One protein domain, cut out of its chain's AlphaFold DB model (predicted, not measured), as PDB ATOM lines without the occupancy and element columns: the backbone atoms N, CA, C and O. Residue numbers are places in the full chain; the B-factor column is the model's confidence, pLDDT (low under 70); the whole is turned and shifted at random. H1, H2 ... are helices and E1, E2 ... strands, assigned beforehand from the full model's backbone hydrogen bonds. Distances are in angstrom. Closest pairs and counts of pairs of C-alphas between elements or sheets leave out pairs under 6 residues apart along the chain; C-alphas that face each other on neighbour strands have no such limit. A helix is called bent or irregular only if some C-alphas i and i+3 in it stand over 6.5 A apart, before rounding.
ATOM      1  N   SER A  11     -18.720  27.972  14.173       77.31
ATOM      2  CA  SER A  11     -19.779  28.927  13.837       77.31
ATOM      3  C   SER A  11     -19.223  30.160  13.134       77.31
ATOM      4  O   SER A  11     -19.766  30.564  12.110       77.31
ATOM      5  N   ILE A  12     -18.135  30.730  13.656       78.62
ATOM      6  CA  ILE A  12     -17.446  31.873  13.051       78.62
ATOM      7  C   ILE A  12     -16.934  31.467  11.677       78.62
ATOM      8  O   ILE A  12     -17.241  32.135  10.701       78.62
ATOM      9  N   PHE A  13     -16.241  30.329  11.571       78.56
ATOM     10  CA  PHE A  13     -15.774  29.862  10.271       78.56
ATOM     11  C   PHE A  13     -16.927  29.692   9.281       78.56
ATOM     12  O   PHE A  13     -16.831  30.163   8.154       78.56
ATOM     13  N   LYS A  14     -18.025  29.042   9.689       73.19
ATOM     14  CA  LYS A  14     -19.176  28.836   8.809       73.19
ATOM     15  C   LYS A  14     -19.725  30.177   8.333       73.19
ATOM     16  O   LYS A  14     -19.855  30.347   7.134       73.19
ATOM     17  N   ASN A  15     -19.975  31.126   9.228       78.81
ATOM     18  CA  ASN A  15     -20.515  32.434   8.852       78.81
ATOM     19  C   ASN A  15     -19.586  33.182   7.881       78.81
ATOM     20  O   ASN A  15     -20.026  33.612   6.820       78.81
ATOM     21  N   GLU A  16     -18.293  33.249   8.196       79.12
ATOM     22  CA  GLU A  16     -17.293  33.967   7.396       79.12
ATOM     23  C   GLU A  16     -17.058  33.321   6.021       79.12
ATOM     24  O   GLU A  16     -16.810  34.011   5.033       79.12
ATOM     25  N   ILE A  17     -17.137  31.990   5.937       69.06
ATOM     26  CA  ILE A  17     -17.030  31.264   4.669       69.06
ATOM     27  C   ILE A  17     -18.338  31.334   3.870       69.06
ATOM     28  O   ILE A  17     -18.282  31.506   2.655       69.06
ATOM     29  N   LEU A  18     -19.510  31.247   4.512       66.69
ATOM     30  CA  LEU A  18     -20.810  31.450   3.858       66.69
ATOM     31  C   LEU A  18     -20.896  32.849   3.218       66.69
ATOM     32  O   LEU A  18     -21.448  32.987   2.128       66.69
ATOM     33  N   GLU A  19     -20.310  33.878   3.836       69.06
ATOM     34  CA  GLU A  19     -20.211  35.209   3.219       69.06
ATOM     35  C   GLU A  19     -19.385  35.197   1.926       69.06
ATOM     36  O   GLU A  19     -19.779  35.808   0.932       69.06
ATOM     37  N   ILE A  20     -18.269  34.459   1.886       65.88
ATOM     38  CA  ILE A  20     -17.489  34.295   0.647       65.88
ATOM     39  C   ILE A  20     -18.330  33.614  -0.435       65.88
ATOM     40  O   ILE A  20     -18.271  34.008  -1.598       65.88
ATOM     41  N   GLN A  21     -19.168  32.643  -0.066       61.97
ATOM     42  CA  GLN A  21     -20.033  31.931  -1.015       61.97
ATOM     43  C   GLN A  21     -21.034  32.854  -1.715       61.97
ATOM     44  O   GLN A  21     -21.293  32.681  -2.908       61.97
ATOM     45  N   GLN A  22     -21.577  33.839  -0.996       60.62
ATOM     46  CA  GLN A  22     -22.494  34.822  -1.575       60.62
ATOM     47  C   GLN A  22     -21.774  35.781  -2.534       60.62
ATOM     48  O   GLN A  22     -22.364  36.208  -3.525       60.62
ATOM     49  N   ASN A  23     -20.492  36.059  -2.281       61.88
ATOM     50  CA  ASN A  23     -19.703  37.028  -3.041       61.88
ATOM     51  C   ASN A  23     -18.983  36.428  -4.269       61.88
ATOM     52  O   ASN A  23     -18.848  37.113  -5.280       61.88
ATOM     53  N   GLU A  24     -18.552  35.161  -4.233       58.16
ATOM     54  CA  GLU A  24     -17.781  34.512  -5.319       58.16
ATOM     55  C   GLU A  24     -18.647  33.801  -6.383       58.16
ATOM     56  O   GLU A  24     -18.166  32.950  -7.131       58.16
ATOM     57  N   GLY A  25     -19.939  34.132  -6.490       53.88
ATOM     58  CA  GLY A  25     -20.808  33.553  -7.525       53.88
ATOM     59  C   GLY A  25     -21.298  32.133  -7.215       53.88
ATOM     60  O   GLY A  25     -21.519  31.341  -8.129       53.88
ATOM     61  N   ASN A  26     -21.477  31.824  -5.927       57.91
ATOM     62  CA  ASN A  26     -22.326  30.759  -5.390       57.91
ATOM     63  C   ASN A  26     -22.243  29.396  -6.117       57.91
ATOM     64  O   ASN A  26     -23.249  28.842  -6.569       57.91
ATOM     65  N   ASN A  27     -21.039  28.819  -6.228       68.00
ATOM     66  CA  ASN A  27     -20.900  27.446  -6.716       68.00
ATOM     67  C   ASN A  27     -21.255  26.441  -5.608       68.00
ATOM     68  O   ASN A  27     -20.394  25.962  -4.865       68.00
ATOM     69  N   SER A  28     -22.537  26.088  -5.531       70.44
ATOM     70  CA  SER A  28     -23.088  25.136  -4.556       70.44
ATOM     71  C   SER A  28     -22.391  23.768  -4.553       70.44
ATOM     72  O   SER A  28     -22.399  23.078  -3.537       70.44
ATOM     73  N   THR A  29     -21.728  23.375  -5.646       74.06
ATOM     74  CA  THR A  29     -20.979  22.108  -5.714       74.06
ATOM     75  C   THR A  29     -19.714  22.158  -4.861       74.06
ATOM     76  O   THR A  29     -19.454  21.226  -4.103       74.06
ATOM     77  N   VAL A  30     -18.952  23.254  -4.936       74.00
ATOM     78  CA  VAL A  30     -17.760  23.474  -4.095       74.00
ATOM     79  C   VAL A  30     -18.153  23.464  -2.619       74.00
ATOM     80  O   VAL A  30     -17.526  22.780  -1.811       74.00
ATOM     81  N   VAL A  31     -19.248  24.153  -2.293       70.00
ATOM     82  CA  VAL A  31     -19.793  24.234  -0.933       70.00
ATOM     83  C   VAL A  31     -20.176  22.860  -0.406       70.00
ATOM     84  O   VAL A  31     -19.707  22.470   0.658       70.00
ATOM     85  N   ASN A  32     -20.957  22.095  -1.168       72.75
ATOM     86  CA  ASN A  32     -21.411  20.771  -0.752       72.75
ATOM     87  C   ASN A  32     -20.247  19.793  -0.549       72.75
ATOM     88  O   ASN A  32     -20.294  18.970   0.364       72.75
ATOM     89  N   ILE A  33     -19.195  19.877  -1.371       76.06
ATOM     90  CA  ILE A  33     -17.989  19.055  -1.200       76.06
ATOM     91  C   ILE A  33     -17.310  19.393   0.132       76.06
ATOM     92  O   ILE A  33     -17.027  18.492   0.921       76.06
ATOM     93  N   ILE A  34     -17.104  20.683   0.409       75.00
ATOM     94  CA  ILE A  34     -16.430  21.144   1.628       75.00
ATOM     95  C   ILE A  34     -17.289  20.869   2.873       75.00
ATOM     96  O   ILE A  34     -16.780  20.319   3.849       75.00
ATOM     97  N   GLU A  35     -18.594  21.169   2.849       74.56
ATOM     98  CA  GLU A  35     -19.509  20.859   3.958       74.56
ATOM     99  C   GLU A  35     -19.556  19.355   4.235       74.56
ATOM    100  O   GLU A  35     -19.462  18.956   5.396       74.56
ATOM    101  N   LYS A  36     -19.636  18.503   3.206       74.19
ATOM    102  CA  LYS A  36     -19.643  17.042   3.384       74.19
ATOM    103  C   LYS A  36     -18.370  16.540   4.065       74.19
ATOM    104  O   LYS A  36     -18.450  15.673   4.935       74.19
ATOM    105  N   GLU A  37     -17.211  17.087   3.704       73.00
ATOM    106  CA  GLU A  37     -15.941  16.734   4.345       73.00
ATOM    107  C   GLU A  37     -15.854  17.252   5.795       73.00
ATOM    108  O   GLU A  37     -15.320  16.563   6.665       73.00
ATOM    109  N   LEU A  38     -16.442  18.417   6.091       73.31
ATOM    110  CA  LEU A  38     -16.423  19.028   7.425       73.31
ATOM    111  C   LEU A  38     -17.508  18.506   8.379       73.31
ATOM    112  O   LEU A  38     -17.331  18.603   9.598       73.31
ATOM    113  N   THR A  39     -18.629  17.974   7.881       68.19
ATOM    114  CA  THR A  39     -19.792  17.569   8.704       68.19
ATOM    115  C   THR A  39     -19.439  16.465   9.703       68.19
ATOM    116  O   THR A  39     -19.949  16.468  10.820       68.19
ATOM    117  N   ASN A  40     -18.463  15.616   9.374       62.09
ATOM    118  CA  ASN A  40     -18.002  14.519  10.231       62.09
ATOM    119  C   ASN A  40     -16.999  14.937  11.329       62.09
ATOM    120  O   ASN A  40     -16.513  14.084  12.072       62.09
ATOM    121  N   SER A  41     -16.657  16.227  11.440       60.00
ATOM    122  CA  SER A  41     -15.651  16.712  12.395       60.00
ATOM    123  C   SER A  41     -16.242  17.140  13.745       60.00
ATOM    124  O   SER A  41     -17.312  17.751  13.816       60.00
ATOM    125  N   LYS A  42     -15.511  16.847  14.832       62.91
ATOM    126  CA  LYS A  42     -15.735  17.447  16.159       62.91
ATOM    127  C   LYS A  42     -15.216  18.889  16.158       62.91
ATOM    128  O   LYS A  42     -14.164  19.146  15.575       62.91
ATOM    129  N   GLU A  43     -15.896  19.800  16.859       60.72
ATOM    130  CA  GLU A  43     -15.546  21.234  16.895       60.72
ATOM    131  C   GLU A  43     -14.083  21.512  17.264       60.72
ATOM    132  O   GLU A  43     -13.464  22.376  16.651       60.72
ATOM    133  N   LEU A  44     -13.510  20.743  18.197       58.31
ATOM    134  CA  LEU A  44     -12.135  20.934  18.678       58.31
ATOM    135  C   LEU A  44     -11.064  20.783  17.577       58.31
ATOM    136  O   LEU A  44      -9.991  21.360  17.685       58.31
ATOM    137  N   TYR A  45     -11.353  20.022  16.516       64.00
ATOM    138  CA  TYR A  45     -10.411  19.732  15.423       64.00
ATOM    139  C   TYR A  45     -10.872  20.320  14.089       64.00
ATOM    140  O   TYR A  45     -10.392  19.934  13.026       64.00
ATOM    141  N   PHE A  46     -11.837  21.235  14.123       70.88
ATOM    142  CA  PHE A  46     -12.492  21.727  12.920       70.88
ATOM    143  C   PHE A  46     -11.505  22.386  11.939       70.88
ATOM    144  O   PHE A  46     -11.504  22.063  10.751       70.88
ATOM    145  N   PHE A  47     -10.618  23.257  12.435       78.62
ATOM    146  CA  PHE A  47      -9.632  23.928  11.584       78.62
ATOM    147  C   PHE A  47      -8.594  22.947  11.018       78.62
ATOM    148  O   PHE A  47      -8.241  23.030   9.845       78.62
ATOM    149  N   GLU A  48      -8.152  21.961  11.804       82.44
ATOM    150  CA  GLU A  48      -7.261  20.904  11.309       82.44
ATOM    151  C   GLU A  48      -7.909  20.085  10.191       82.44
ATOM    152  O   GLU A  48      -7.253  19.753   9.204       82.44
ATOM    153  N   GLN A  49      -9.205  19.788  10.307       82.44
ATOM    154  CA  GLN A  49      -9.941  19.093   9.255       82.44
ATOM    155  C   GLN A  49     -10.054  19.943   7.996       82.44
ATOM    156  O   GLN A  49      -9.814  19.437   6.902       82.44
ATOM    157  N   PHE A  50     -10.315  21.243   8.133       86.00
ATOM    158  CA  PHE A  50     -10.261  22.161   7.001       86.00
ATOM    159  C   PHE A  50      -8.879  22.160   6.322       86.00
ATOM    160  O   PHE A  50      -8.791  21.998   5.105       86.00
ATOM    161  N   LEU A  51      -7.790  22.215   7.097       88.62
ATOM    162  CA  LEU A  51      -6.431  22.097   6.560       88.62
ATOM    163  C   LEU A  51      -6.175  20.747   5.875       88.62
ATOM    164  O   LEU A  51      -5.453  20.693   4.880       88.62
ATOM    165  N   ASN A  52      -6.765  19.656   6.368       88.50
ATOM    166  CA  ASN A  52      -6.680  18.351   5.712       88.50
ATOM    167  C   ASN A  52      -7.368  18.354   4.345       88.50
ATOM    168  O   ASN A  52      -6.833  17.772   3.402       88.50
ATOM    169  N   ILE A  53      -8.505  19.042   4.206       88.62
ATOM    170  CA  ILE A  53      -9.153  19.239   2.903       88.62
ATOM    171  C   ILE A  53      -8.219  20.028   1.984       88.62
ATOM    172  O   ILE A  53      -7.927  19.569   0.883       88.62
ATOM    173  N   CYS A  54      -7.671  21.158   2.444       91.44
ATOM    174  CA  CYS A  54      -6.696  21.936   1.672       91.44
ATOM    175  C   CYS A  54      -5.527  21.064   1.179       91.44
ATOM    176  O   CYS A  54      -5.205  21.082  -0.009       91.44
ATOM    177  N   ARG A  55      -4.964  20.217   2.050       92.19
ATOM    178  CA  ARG A  55      -3.878  19.280   1.708       92.19
ATOM    179  C   ARG A  55      -4.260  18.291   0.610       92.19
ATOM    180  O   ARG A  55      -3.444  18.052  -0.275       92.19
ATOM    181  N   LYS A  56      -5.486  17.749   0.622       91.12
ATOM    182  CA  LYS A  56      -5.987  16.853  -0.445       91.12
ATOM    183  C   LYS A  56      -6.005  17.528  -1.819       91.12
ATOM    184  O   LYS A  56      -5.889  16.846  -2.834       91.12
ATOM    185  N   TYR A  57      -6.131  18.853  -1.844       91.25
ATOM    186  CA  TYR A  57      -6.083  19.684  -3.048       91.25
ATOM    187  C   TYR A  57      -4.720  20.374  -3.236       91.25
ATOM    188  O   TYR A  57      -4.624  21.368  -3.952       91.25
ATOM    189  N   ASN A  58      -3.657  19.840  -2.620       93.06
ATOM    190  CA  ASN A  58      -2.279  20.336  -2.695       93.06
ATOM    191  C   ASN A  58      -2.096  21.793  -2.238       93.06
ATOM    192  O   ASN A  58      -1.207  22.492  -2.733       93.06
ATOM    193  N   ILE A  59      -2.917  22.248  -1.295       94.56
ATOM    194  CA  ILE A  59      -2.810  23.569  -0.682       94.56
ATOM    195  C   ILE A  59      -2.248  23.405   0.727       94.56
ATOM    196  O   ILE A  59      -2.774  22.645   1.539       94.56
ATOM    197  N   ASN A  60      -1.183  24.140   1.022       94.00
ATOM    198  CA  ASN A  60      -0.532  24.181   2.326       94.00
ATOM    199  C   ASN A  60      -0.213  25.624   2.707       94.00
ATOM    200  O   ASN A  60      -0.122  26.490   1.841       94.00
ATOM    201  N   TYR A  61       0.030  25.875   3.991       93.94
ATOM    202  CA  TYR A  61       0.632  27.126   4.439       93.94
ATOM    203  C   TYR A  61       1.837  26.850   5.338       93.94
ATOM    204  O   TYR A  61       1.933  25.803   5.978       93.94
ATOM    205  N   VAL A  62       2.758  27.804   5.366       92.75
ATOM    206  CA  VAL A  62       3.887  27.865   6.291       92.75
ATOM    207  C   VAL A  62       3.774  29.185   7.032       92.75
ATOM    208  O   VAL A  62       3.549  30.218   6.402       92.75
ATOM    209  N   SER A  63       3.912  29.150   8.354       91.88
ATOM    210  CA  SER A  63       4.021  30.354   9.167       91.88
ATOM    211  C   SER A  63       5.448  30.519   9.670       91.88
ATOM    212  O   SER A  63       6.069  29.564  10.136       91.88
ATOM    213  N   THR A  64       5.959  31.741   9.578       91.44
ATOM    214  CA  THR A  64       7.263  32.132  10.104       91.44
ATOM    215  C   THR A  64       7.058  33.317  11.030       91.44
ATOM    216  O   THR A  64       6.524  34.346  10.621       91.44
ATOM    217  N   VAL A  65       7.485  33.183  12.282       90.75
ATOM    218  CA  VAL A  65       7.493  34.284  13.248       90.75
ATOM    219  C   VAL A  65       8.932  34.727  13.468       90.75
ATOM    220  O   VAL A  65       9.775  33.911  13.849       90.75
ATOM    221  N   ASN A  66       9.213  36.008  13.231       88.19
ATOM    222  CA  ASN A  66      10.526  36.603  13.470       88.19
ATOM    223  C   ASN A  66      10.386  37.966  14.151       88.19
ATOM    224  O   ASN A  66       9.707  38.839  13.624       88.19
ATOM    225  N   GLU A  67      11.048  38.157  15.292       88.19
ATOM    226  CA  GLU A  67      10.964  39.372  16.116       88.19
ATOM    227  C   GLU A  67       9.514  39.804  16.393       88.19
ATOM    228  O   GLU A  67       8.881  39.227  17.274       88.19
ATOM    229  N   ASN A  68       9.002  40.786  15.637       90.56
ATOM    230  CA  ASN A  68       7.639  41.327  15.692       90.56
ATOM    231  C   ASN A  68       6.831  41.085  14.403       90.56
ATOM    232  O   ASN A  68       5.724  41.599  14.264       90.56
ATOM    233  N   LEU A  69       7.362  40.304  13.465       91.12
ATOM    234  CA  LEU A  69       6.747  39.972  12.187       91.12
ATOM    235  C   LEU A  69       6.120  38.571  12.237       91.12
ATOM    236  O   LEU A  69       6.784  37.602  12.612       91.12
ATOM    237  N   LEU A  70       4.867  38.460  11.797       93.06
ATOM    238  CA  LEU A  70       4.256  37.196  11.385       93.06
ATOM    239  C   LEU A  70       4.219  37.149   9.859       93.06
ATOM    240  O   LEU A  70       3.653  38.034   9.226       93.06
ATOM    241  N   GLU A  71       4.784  36.107   9.271       94.25
ATOM    242  CA  GLU A  71       4.753  35.859   7.837       94.25
ATOM    243  C   GLU A  71       4.024  34.549   7.549       94.25
ATOM    244  O   GLU A  71       4.289  33.529   8.182       94.25
ATOM    245  N   ILE A  72       3.109  34.581   6.584       94.75
ATOM    246  CA  ILE A  72       2.390  33.417   6.083       94.75
ATOM    247  C   ILE A  72       2.698  33.252   4.604       94.75
ATOM    248  O   ILE A  72       2.420  34.137   3.795       94.75
ATOM    249  N   THR A  73       3.201  32.079   4.249       95.06
ATOM    250  CA  THR A  73       3.383  31.660   2.862       95.06
ATOM    251  C   THR A  73       2.388  30.558   2.545       95.06
ATOM    252  O   THR A  73       2.433  29.486   3.147       95.06
ATOM    253  N   ILE A  74       1.512  30.791   1.576       94.94
ATOM    254  CA  ILE A  74       0.598  29.789   1.031       94.94
ATOM    255  C   ILE A  74       1.271  29.136  -0.168       94.94
ATOM    256  O   ILE A  74       1.876  29.800  -1.013       94.94
ATOM    257  N   LYS A  75       1.179  27.810  -0.225       95.31
ATOM    258  CA  LYS A  75       1.702  26.995  -1.309       95.31
ATOM    259  C   LYS A  75       0.576  26.224  -1.968       95.31
ATOM    260  O   LYS A  75      -0.147  25.504  -1.285       95.31
ATOM    261  N   THR A  76       0.495  26.310  -3.288       93.50
ATOM    262  CA  THR A  76      -0.452  25.554  -4.111       93.50
ATOM    263  C   THR A  76       0.348  24.694  -5.085       93.50
ATOM    264  O   THR A  76       1.214  25.199  -5.795       93.50
ATOM    265  N   ASN A  77       0.106  23.380  -5.105       91.56
ATOM    266  CA  ASN A  77       0.875  22.415  -5.909       91.56
ATOM    267  C   ASN A  77       2.395  22.454  -5.640       91.56
ATOM    268  O   ASN A  77       3.199  22.215  -6.535       91.56
ATOM    269  N   GLY A  78       2.791  22.766  -4.402       89.25
ATOM    270  CA  GLY A  78       4.196  22.834  -3.977       89.25
ATOM    271  C   GLY A  78       4.899  24.167  -4.255       89.25
ATOM    272  O   GLY A  78       5.965  24.405  -3.688       89.25
ATOM    273  N   TYR A  79       4.289  25.059  -5.036       92.06
ATOM    274  CA  TYR A  79       4.828  26.382  -5.353       92.06
ATOM    275  C   TYR A  79       4.237  27.448  -4.442       92.06
ATOM    276  O   TYR A  79       3.068  27.360  -4.069       92.06
ATOM    277  N   GLU A  80       5.034  28.458  -4.098       93.31
ATOM    278  CA  GLU A  80       4.539  29.652  -3.415       93.31
ATOM    279  C   GLU A  80       3.500  30.352  -4.297       93.31
ATOM    280  O   GLU A  80       3.801  30.755  -5.420       93.31
ATOM    281  N   SER A  81       2.268  30.444  -3.799       91.62
ATOM    282  CA  SER A  81       1.151  31.085  -4.496       91.62
ATOM    283  C   SER A  81       0.830  32.457  -3.920       91.62
ATOM    284  O   SER A  81       0.428  33.353  -4.659       91.62
ATOM    285  N   LEU A  82       1.018  32.637  -2.611       93.62
ATOM    286  CA  LEU A  82       0.801  33.909  -1.940       93.62
ATOM    287  C   LEU A  82       1.702  34.027  -0.716       93.62
ATOM    288  O   LEU A  82       1.919  33.054   0.006       93.62
ATOM    289  N   LYS A  83       2.163  35.244  -0.450       94.69
ATOM    290  CA  LYS A  83       2.956  35.577   0.725       94.69
ATOM    291  C   LYS A  83       2.402  36.831   1.387       94.69
ATOM    292  O   LYS A  83       2.170  37.831   0.712       94.69
ATOM    293  N   ILE A  84       2.167  36.765   2.695       93.81
ATOM    294  CA  ILE A  84       1.580  37.855   3.480       93.81
ATOM    295  C   ILE A  84       2.416  38.068   4.735       93.81
ATOM    296  O   ILE A  84       2.795  37.105   5.399       93.81
ATOM    297  N   SER A  85       2.669  39.327   5.082       94.06
ATOM    298  CA  SER A  85       3.459  39.693   6.257       94.06
ATOM    299  C   SER A  85       2.706  40.711   7.116       94.06
ATOM    300  O   SER A  85       2.189  41.711   6.616       94.06
ATOM    301  N   TYR A  86       2.689  40.488   8.427       92.94
ATOM    302  CA  TYR A  86       2.051  41.336   9.427       92.94
ATOM    303  C   TYR A  86       3.099  41.847  10.408       92.94
ATOM    304  O   TYR A  86       3.823  41.060  11.010       92.94
ATOM    305  N   LYS A  87       3.137  43.163  10.633       92.62
ATOM    306  CA  LYS A  87       4.076  43.834  11.561       92.62
ATOM    307  C   LYS A  87       3.790  43.580  13.052       92.62
ATOM    308  O   LYS A  87       4.349  44.264  13.904       92.62
ATOM    309  N   ASN A  88       2.877  42.661  13.354       90.31
ATOM    310  CA  ASN A  88       2.575  42.204  14.700       90.31
ATOM    311  C   ASN A  88       2.528  40.672  14.688       90.31
ATOM    312  O   ASN A  88       1.650  40.087  14.052       90.31
ATOM    313  N   LYS A  89       3.467  40.044  15.398       87.94
ATOM    314  CA  LYS A  89       3.601  38.587  15.491       87.94
ATOM    315  C   LYS A  89       2.427  37.901  16.188       87.94
ATOM    316  O   LYS A  89       2.146  36.742  15.907       87.94
ATOM    317  N   ASP A  90       1.764  38.630  17.082       87.56
ATOM    318  CA  ASP A  90       0.671  38.142  17.920       87.56
ATOM    319  C   ASP A  90      -0.696  38.459  17.289       87.56
ATOM    320  O   ASP A  90      -1.739  38.252  17.908       87.56
ATOM    321  N   LYS A  91      -0.715  38.987  16.052       87.94
ATOM    322  CA  LYS A  91      -1.958  39.225  15.320       87.94
ATOM    323  C   LYS A  91      -2.648  37.884  15.064       87.94
ATOM    324  O   LYS A  91      -2.119  37.039  14.343       87.94
ATOM    325  N   ASP A  92      -3.859  37.728  15.587       88.19
ATOM    326  CA  ASP A  92      -4.729  36.628  15.188       88.19
ATOM    327  C   ASP A  92      -5.250  36.879  13.770       88.19
ATOM    328  O   ASP A  92      -6.016  37.806  13.505       88.19
ATOM    329  N   ILE A  93      -4.775  36.057  12.844       89.81
ATOM    330  CA  ILE A  93      -5.141  36.088  11.428       89.81
ATOM    331  C   ILE A  93      -5.943  34.850  11.038       89.81
ATOM    332  O   ILE A  93      -6.048  34.547   9.854       89.81
ATOM    333  N   SER A  94      -6.453  34.080  12.003       88.88
ATOM    334  CA  SER A  94      -7.022  32.761  11.728       88.88
ATOM    335  C   SER A  94      -8.149  32.851  10.693       88.88
ATOM    336  O   SER A  94      -8.127  32.130   9.696       88.88
ATOM    337  N   ILE A  95      -9.086  33.791  10.871       87.25
ATOM    338  CA  ILE A  95     -10.187  34.035   9.922       87.25
ATOM    339  C   ILE A  95      -9.649  34.477   8.561       87.25
ATOM    340  O   ILE A  95     -10.054  33.938   7.538       87.25
ATOM    341  N   GLU A  96      -8.708  35.418   8.534       90.00
ATOM    342  CA  GLU A  96      -8.095  35.909   7.294       90.00
ATOM    343  C   GLU A  96      -7.438  34.754   6.514       90.00
ATOM    344  O   GLU A  96      -7.703  34.562   5.328       90.00
ATOM    345  N   LEU A  97      -6.679  33.906   7.211       90.56
ATOM    346  CA  LEU A  97      -6.070  32.697   6.667       90.56
ATOM    347  C   LEU A  97      -7.121  31.707   6.152       90.56
ATOM    348  O   LEU A  97      -6.966  31.184   5.050       90.56
ATOM    349  N   ALA A  98      -8.199  31.466   6.906       89.19
ATOM    350  CA  ALA A  98      -9.306  30.611   6.474       89.19
ATOM    351  C   ALA A  98      -9.918  31.092   5.157       89.19
ATOM    352  O   ALA A  98     -10.095  30.289   4.241       89.19
ATOM    353  N   LYS A  99     -10.196  32.396   5.050       88.00
ATOM    354  CA  LYS A  99     -10.768  33.011   3.847       88.00
ATOM    355  C   LYS A  99      -9.870  32.798   2.631       88.00
ATOM    356  O   LYS A  99     -10.336  32.347   1.587       88.00
ATOM    357  N   ILE A 100      -8.570  33.045   2.782       90.69
ATOM    358  CA  ILE A 100      -7.617  32.884   1.680       90.69
ATOM    359  C   ILE A 100      -7.489  31.411   1.271       90.69
ATOM    360  O   ILE A 100      -7.537  31.090   0.081       90.69
ATOM    361  N   LEU A 101      -7.345  30.506   2.243       91.31
ATOM    362  CA  LEU A 101      -7.264  29.068   1.981       91.31
ATOM    363  C   LEU A 101      -8.535  28.549   1.303       91.31
ATOM    364  O   LEU A 101      -8.441  27.706   0.411       91.31
ATOM    365  N   TYR A 102      -9.702  29.067   1.686       88.88
ATOM    366  CA  TYR A 102     -10.972  28.708   1.067       88.88
ATOM    367  C   TYR A 102     -11.032  29.147  -0.398       88.88
ATOM    368  O   TYR A 102     -11.387  28.335  -1.249       88.88
ATOM    369  N   GLY A 103     -10.609  30.374  -0.717       87.44
ATOM    370  CA  GLY A 103     -10.536  30.842  -2.107       87.44
ATOM    371  C   GLY A 103      -9.613  29.969  -2.967       87.44
ATOM    372  O   GLY A 103      -9.992  29.522  -4.050       87.44
ATOM    373  N   GLN A 104      -8.425  29.622  -2.452       90.56
ATOM    374  CA  GLN A 104      -7.510  28.699  -3.141       90.56
ATOM    375  C   GLN A 104      -8.142  27.314  -3.343       90.56
ATOM    376  O   GLN A 104      -8.046  26.736  -4.428       90.56
ATOM    377  N   LEU A 105      -8.808  26.787  -2.311       90.44
ATOM    378  CA  LEU A 105      -9.473  25.488  -2.346       90.44
ATOM    379  C   LEU A 105     -10.619  25.462  -3.361       90.44
ATOM    380  O   LEU A 105     -10.711  24.518  -4.143       90.44
ATOM    381  N   SER A 106     -11.436  26.515  -3.394       87.31
ATOM    382  CA  SER A 106     -12.527  26.689  -4.353       87.31
ATOM    383  C   SER A 106     -12.019  26.576  -5.792       87.31
ATOM    384  O   SER A 106     -12.499  25.740  -6.562       87.31
ATOM    385  N   ILE A 107     -10.952  27.310  -6.123       87.69
ATOM    386  CA  ILE A 107     -10.325  27.272  -7.450       87.69
ATOM    387  C   ILE A 107      -9.821  25.860  -7.790       87.69
ATOM    388  O   ILE A 107     -10.069  25.363  -8.890       87.69
ATOM    389  N   GLN A 108      -9.140  25.181  -6.861       89.81
ATOM    390  CA  GLN A 108      -8.629  23.826  -7.117       89.81
ATOM    391  C   GLN A 108      -9.752  22.797  -7.309       89.81
ATOM    392  O   GLN A 108      -9.639  21.924  -8.175       89.81
ATOM    393  N   ILE A 109     -10.852  22.905  -6.555       88.56
ATOM    394  CA  ILE A 109     -12.031  22.048  -6.735       88.56
ATOM    395  C   ILE A 109     -12.638  22.265  -8.122       88.56
ATOM    396  O   ILE A 109     -12.880  21.292  -8.839       88.56
ATOM    397  N   LEU A 110     -12.841  23.520  -8.530       86.94
ATOM    398  CA  LEU A 110     -13.404  23.853  -9.841       86.94
ATOM    399  C   LEU A 110     -12.532  23.341 -10.987       86.94
ATOM    400  O   LEU A 110     -13.047  22.720 -11.919       86.94
ATOM    401  N   ASN A 111     -11.216  23.524 -10.882       87.25
ATOM    402  CA  ASN A 111     -10.267  22.998 -11.858       87.25
ATOM    403  C   ASN A 111     -10.381  21.474 -11.969       87.25
ATOM    404  O   ASN A 111     -10.474  20.942 -13.074       87.25
ATOM    405  N   LYS A 112     -10.433  20.761 -10.834       88.06
ATOM    406  CA  LYS A 112     -10.588  19.300 -10.820       88.06
ATOM    407  C   LYS A 112     -11.885  18.864 -11.512       88.06
ATOM    408  O   LYS A 112     -11.831  18.012 -12.395       88.06
ATOM    409  N   ILE A 113     -13.017  19.487 -11.172       87.12
ATOM    410  CA  ILE A 113     -14.323  19.202 -11.791       87.12
ATOM    411  C   ILE A 113     -14.266  19.419 -13.307       87.12
ATOM    412  O   ILE A 113     -14.745  18.586 -14.077       87.12
ATOM    413  N   PHE A 114     -13.665  20.522 -13.752       86.69
ATOM    414  CA  PHE A 114     -13.515  20.827 -15.170       86.69
ATOM    415  C   PHE A 114     -12.705  19.753 -15.911       86.69
ATOM    416  O   PHE A 114     -13.149  19.253 -16.947       86.69
ATOM    417  N   PHE A 115     -11.556  19.349 -15.362       86.50
ATOM    418  CA  PHE A 115     -10.725  18.303 -15.960       86.50
ATOM    419  C   PHE A 115     -11.417  16.937 -15.983       86.50
ATOM    420  O   PHE A 115     -11.329  16.232 -16.991       86.50
ATOM    421  N   ASP A 116     -12.125  16.567 -14.917       86.12
ATOM    422  CA  ASP A 116     -12.857  15.299 -14.849       86.12
ATOM    423  C   ASP A 116     -13.994  15.265 -15.889       86.12
ATOM    424  O   ASP A 116     -14.147  14.285 -16.623       86.12
ATOM    425  N   ASN A 117     -14.713  16.379 -16.063       85.19
ATOM    426  CA  ASN A 117     -15.734  16.523 -17.105       85.19
ATOM    427  C   ASN A 117     -15.160  16.449 -18.527       85.19
ATOM    428  O   ASN A 117     -15.835  15.962 -19.434       85.19
ATOM    429  N   MET A 118     -13.932  16.926 -18.748       84.31
ATOM    430  CA  MET A 118     -13.261  16.791 -20.044       84.31
ATOM    431  C   MET A 118     -12.823  15.356 -20.336       84.31
ATOM    432  O   MET A 118     -12.903  14.926 -21.485       84.31
ATOM    433  N   LYS A 119     -12.378  14.611 -19.319       78.19
ATOM    434  CA  LYS A 119     -11.991  13.202 -19.474       78.19
ATOM    435  C   LYS A 119     -13.182  12.314 -19.811       78.19
ATOM    436  O   LYS A 119     -13.056  11.481 -20.691       78.19
ATOM    437  N   ASN A 120     -14.334  12.542 -19.180       70.25
ATOM    438  CA  ASN A 120     -15.549  11.753 -19.415       70.25
ATOM    439  C   ASN A 120     -16.230  12.028 -20.771       70.25
ATOM    440  O   ASN A 120     -17.173  11.332 -21.132       70.25
ATOM    441  N   LYS A 121     -15.795  13.061 -21.504       59.53
ATOM    442  CA  LYS A 121     -16.270  13.378 -22.862       59.53
ATOM    443  C   LYS A 121     -15.388  12.784 -23.972       59.53
ATOM    444  O   LYS A 121     -15.700  13.001 -25.142       59.53
TER     445      LYS A 121
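This is residues 11 to 121 of the 122 residues of an uncharacterized protein of Chryseobacterium sp. Leaf394 (UniProt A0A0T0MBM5). A long helix, H4, runs along one face of a twisted three-stranded sheet and packs on it with residues 97 to 108, while the sheet's other face is bare. Three shorter helices gather round H4: H1 crosses it on the side away from the sheet, and H2 and H3 cross each other, with H3 leading into the sheet's edge strand E1; the last part of H4, from residue 114, sticks out with the tail to 121. The printed part has 111 residues with four named helices and three named strands, in the order H1 H2 H3 E1 E2 E3 H4; the class is mixed, helices and strands. The sheet has the order E1 E2 E3, antiparallel throughout. The whole is compact, with a radius of gyration of the C-alphas of 15.1 A, yet elongated, spanning 54 by 31 by 25 A.

H1, residues 11 to 23, begins at C-alpha 11 (-19.779, 28.927, 13.837) and is 18.7 A long. H2 is residues 28 to 39, 15.6 A. H3, residues 43 to 56, 20.3 A, is irregular: C-alphas 44 and 47 are 8.1 A apart. E1, residues 59 to 66, begins at C-alpha 59 (-2.810, 23.569, -0.682) and measures 23.4 A; E2, residues 69 to 76, 22.9 A; E3, residues 79 to 86, 21.2 A. H4, residues 94 to 119, is 37.2 A long and ends at C-alpha 119 (-11.991, 13.202, -19.474).

The sheet is a meander, each strand the antiparallel neighbour of the one before. In the hairpin E1 and E2, N 62 and O 73 are within hydrogen-bond range at 2.8 A; in the hairpin E2 and E3, N 72 and O 84 are, at 2.8 A. H4 on one face of the sheet makes two layers, a helix layer and a strand layer. Its height over the sheet is 9.7 A, and it runs along the strands, at 7 degrees to E2 on the local plane. H3 only grazes the sheet, with residues 51 to 55. The helix packing is mostly crossed. H1 touches residues 95 to 102 of H4 at a steep tilt of 53 degrees; the closest C-alphas, of Ile 17 and Lys 99, are 6.6 A apart. H2 touches H3 with residues 34 to 38, closest at the C-alphas of Leu 38 and Gln 49, 6.7 A. H2 and H4 only just touch, with 3 pairs of C-alphas within 8 A, the closest being those of Val 30 and Ser 106, 6.1 A. H1 and H3 are apart. In H1, H2 and H4 every O i to N i+4 pair is within hydrogen-bond range; in H3, 8 of 10 are.

The C-alphas farthest apart, of Glu 67 and Lys 121, are 54.2 A apart. Residues 114 to 121, of which 114 to 119 belong to H4, stand free; the body without them spans 42 by 29 by 25 A. The printed part has no cut and no long link. Its mean pLDDT is 82.5, and residues 17 to 27, 39 to 45 and 121 are under 70.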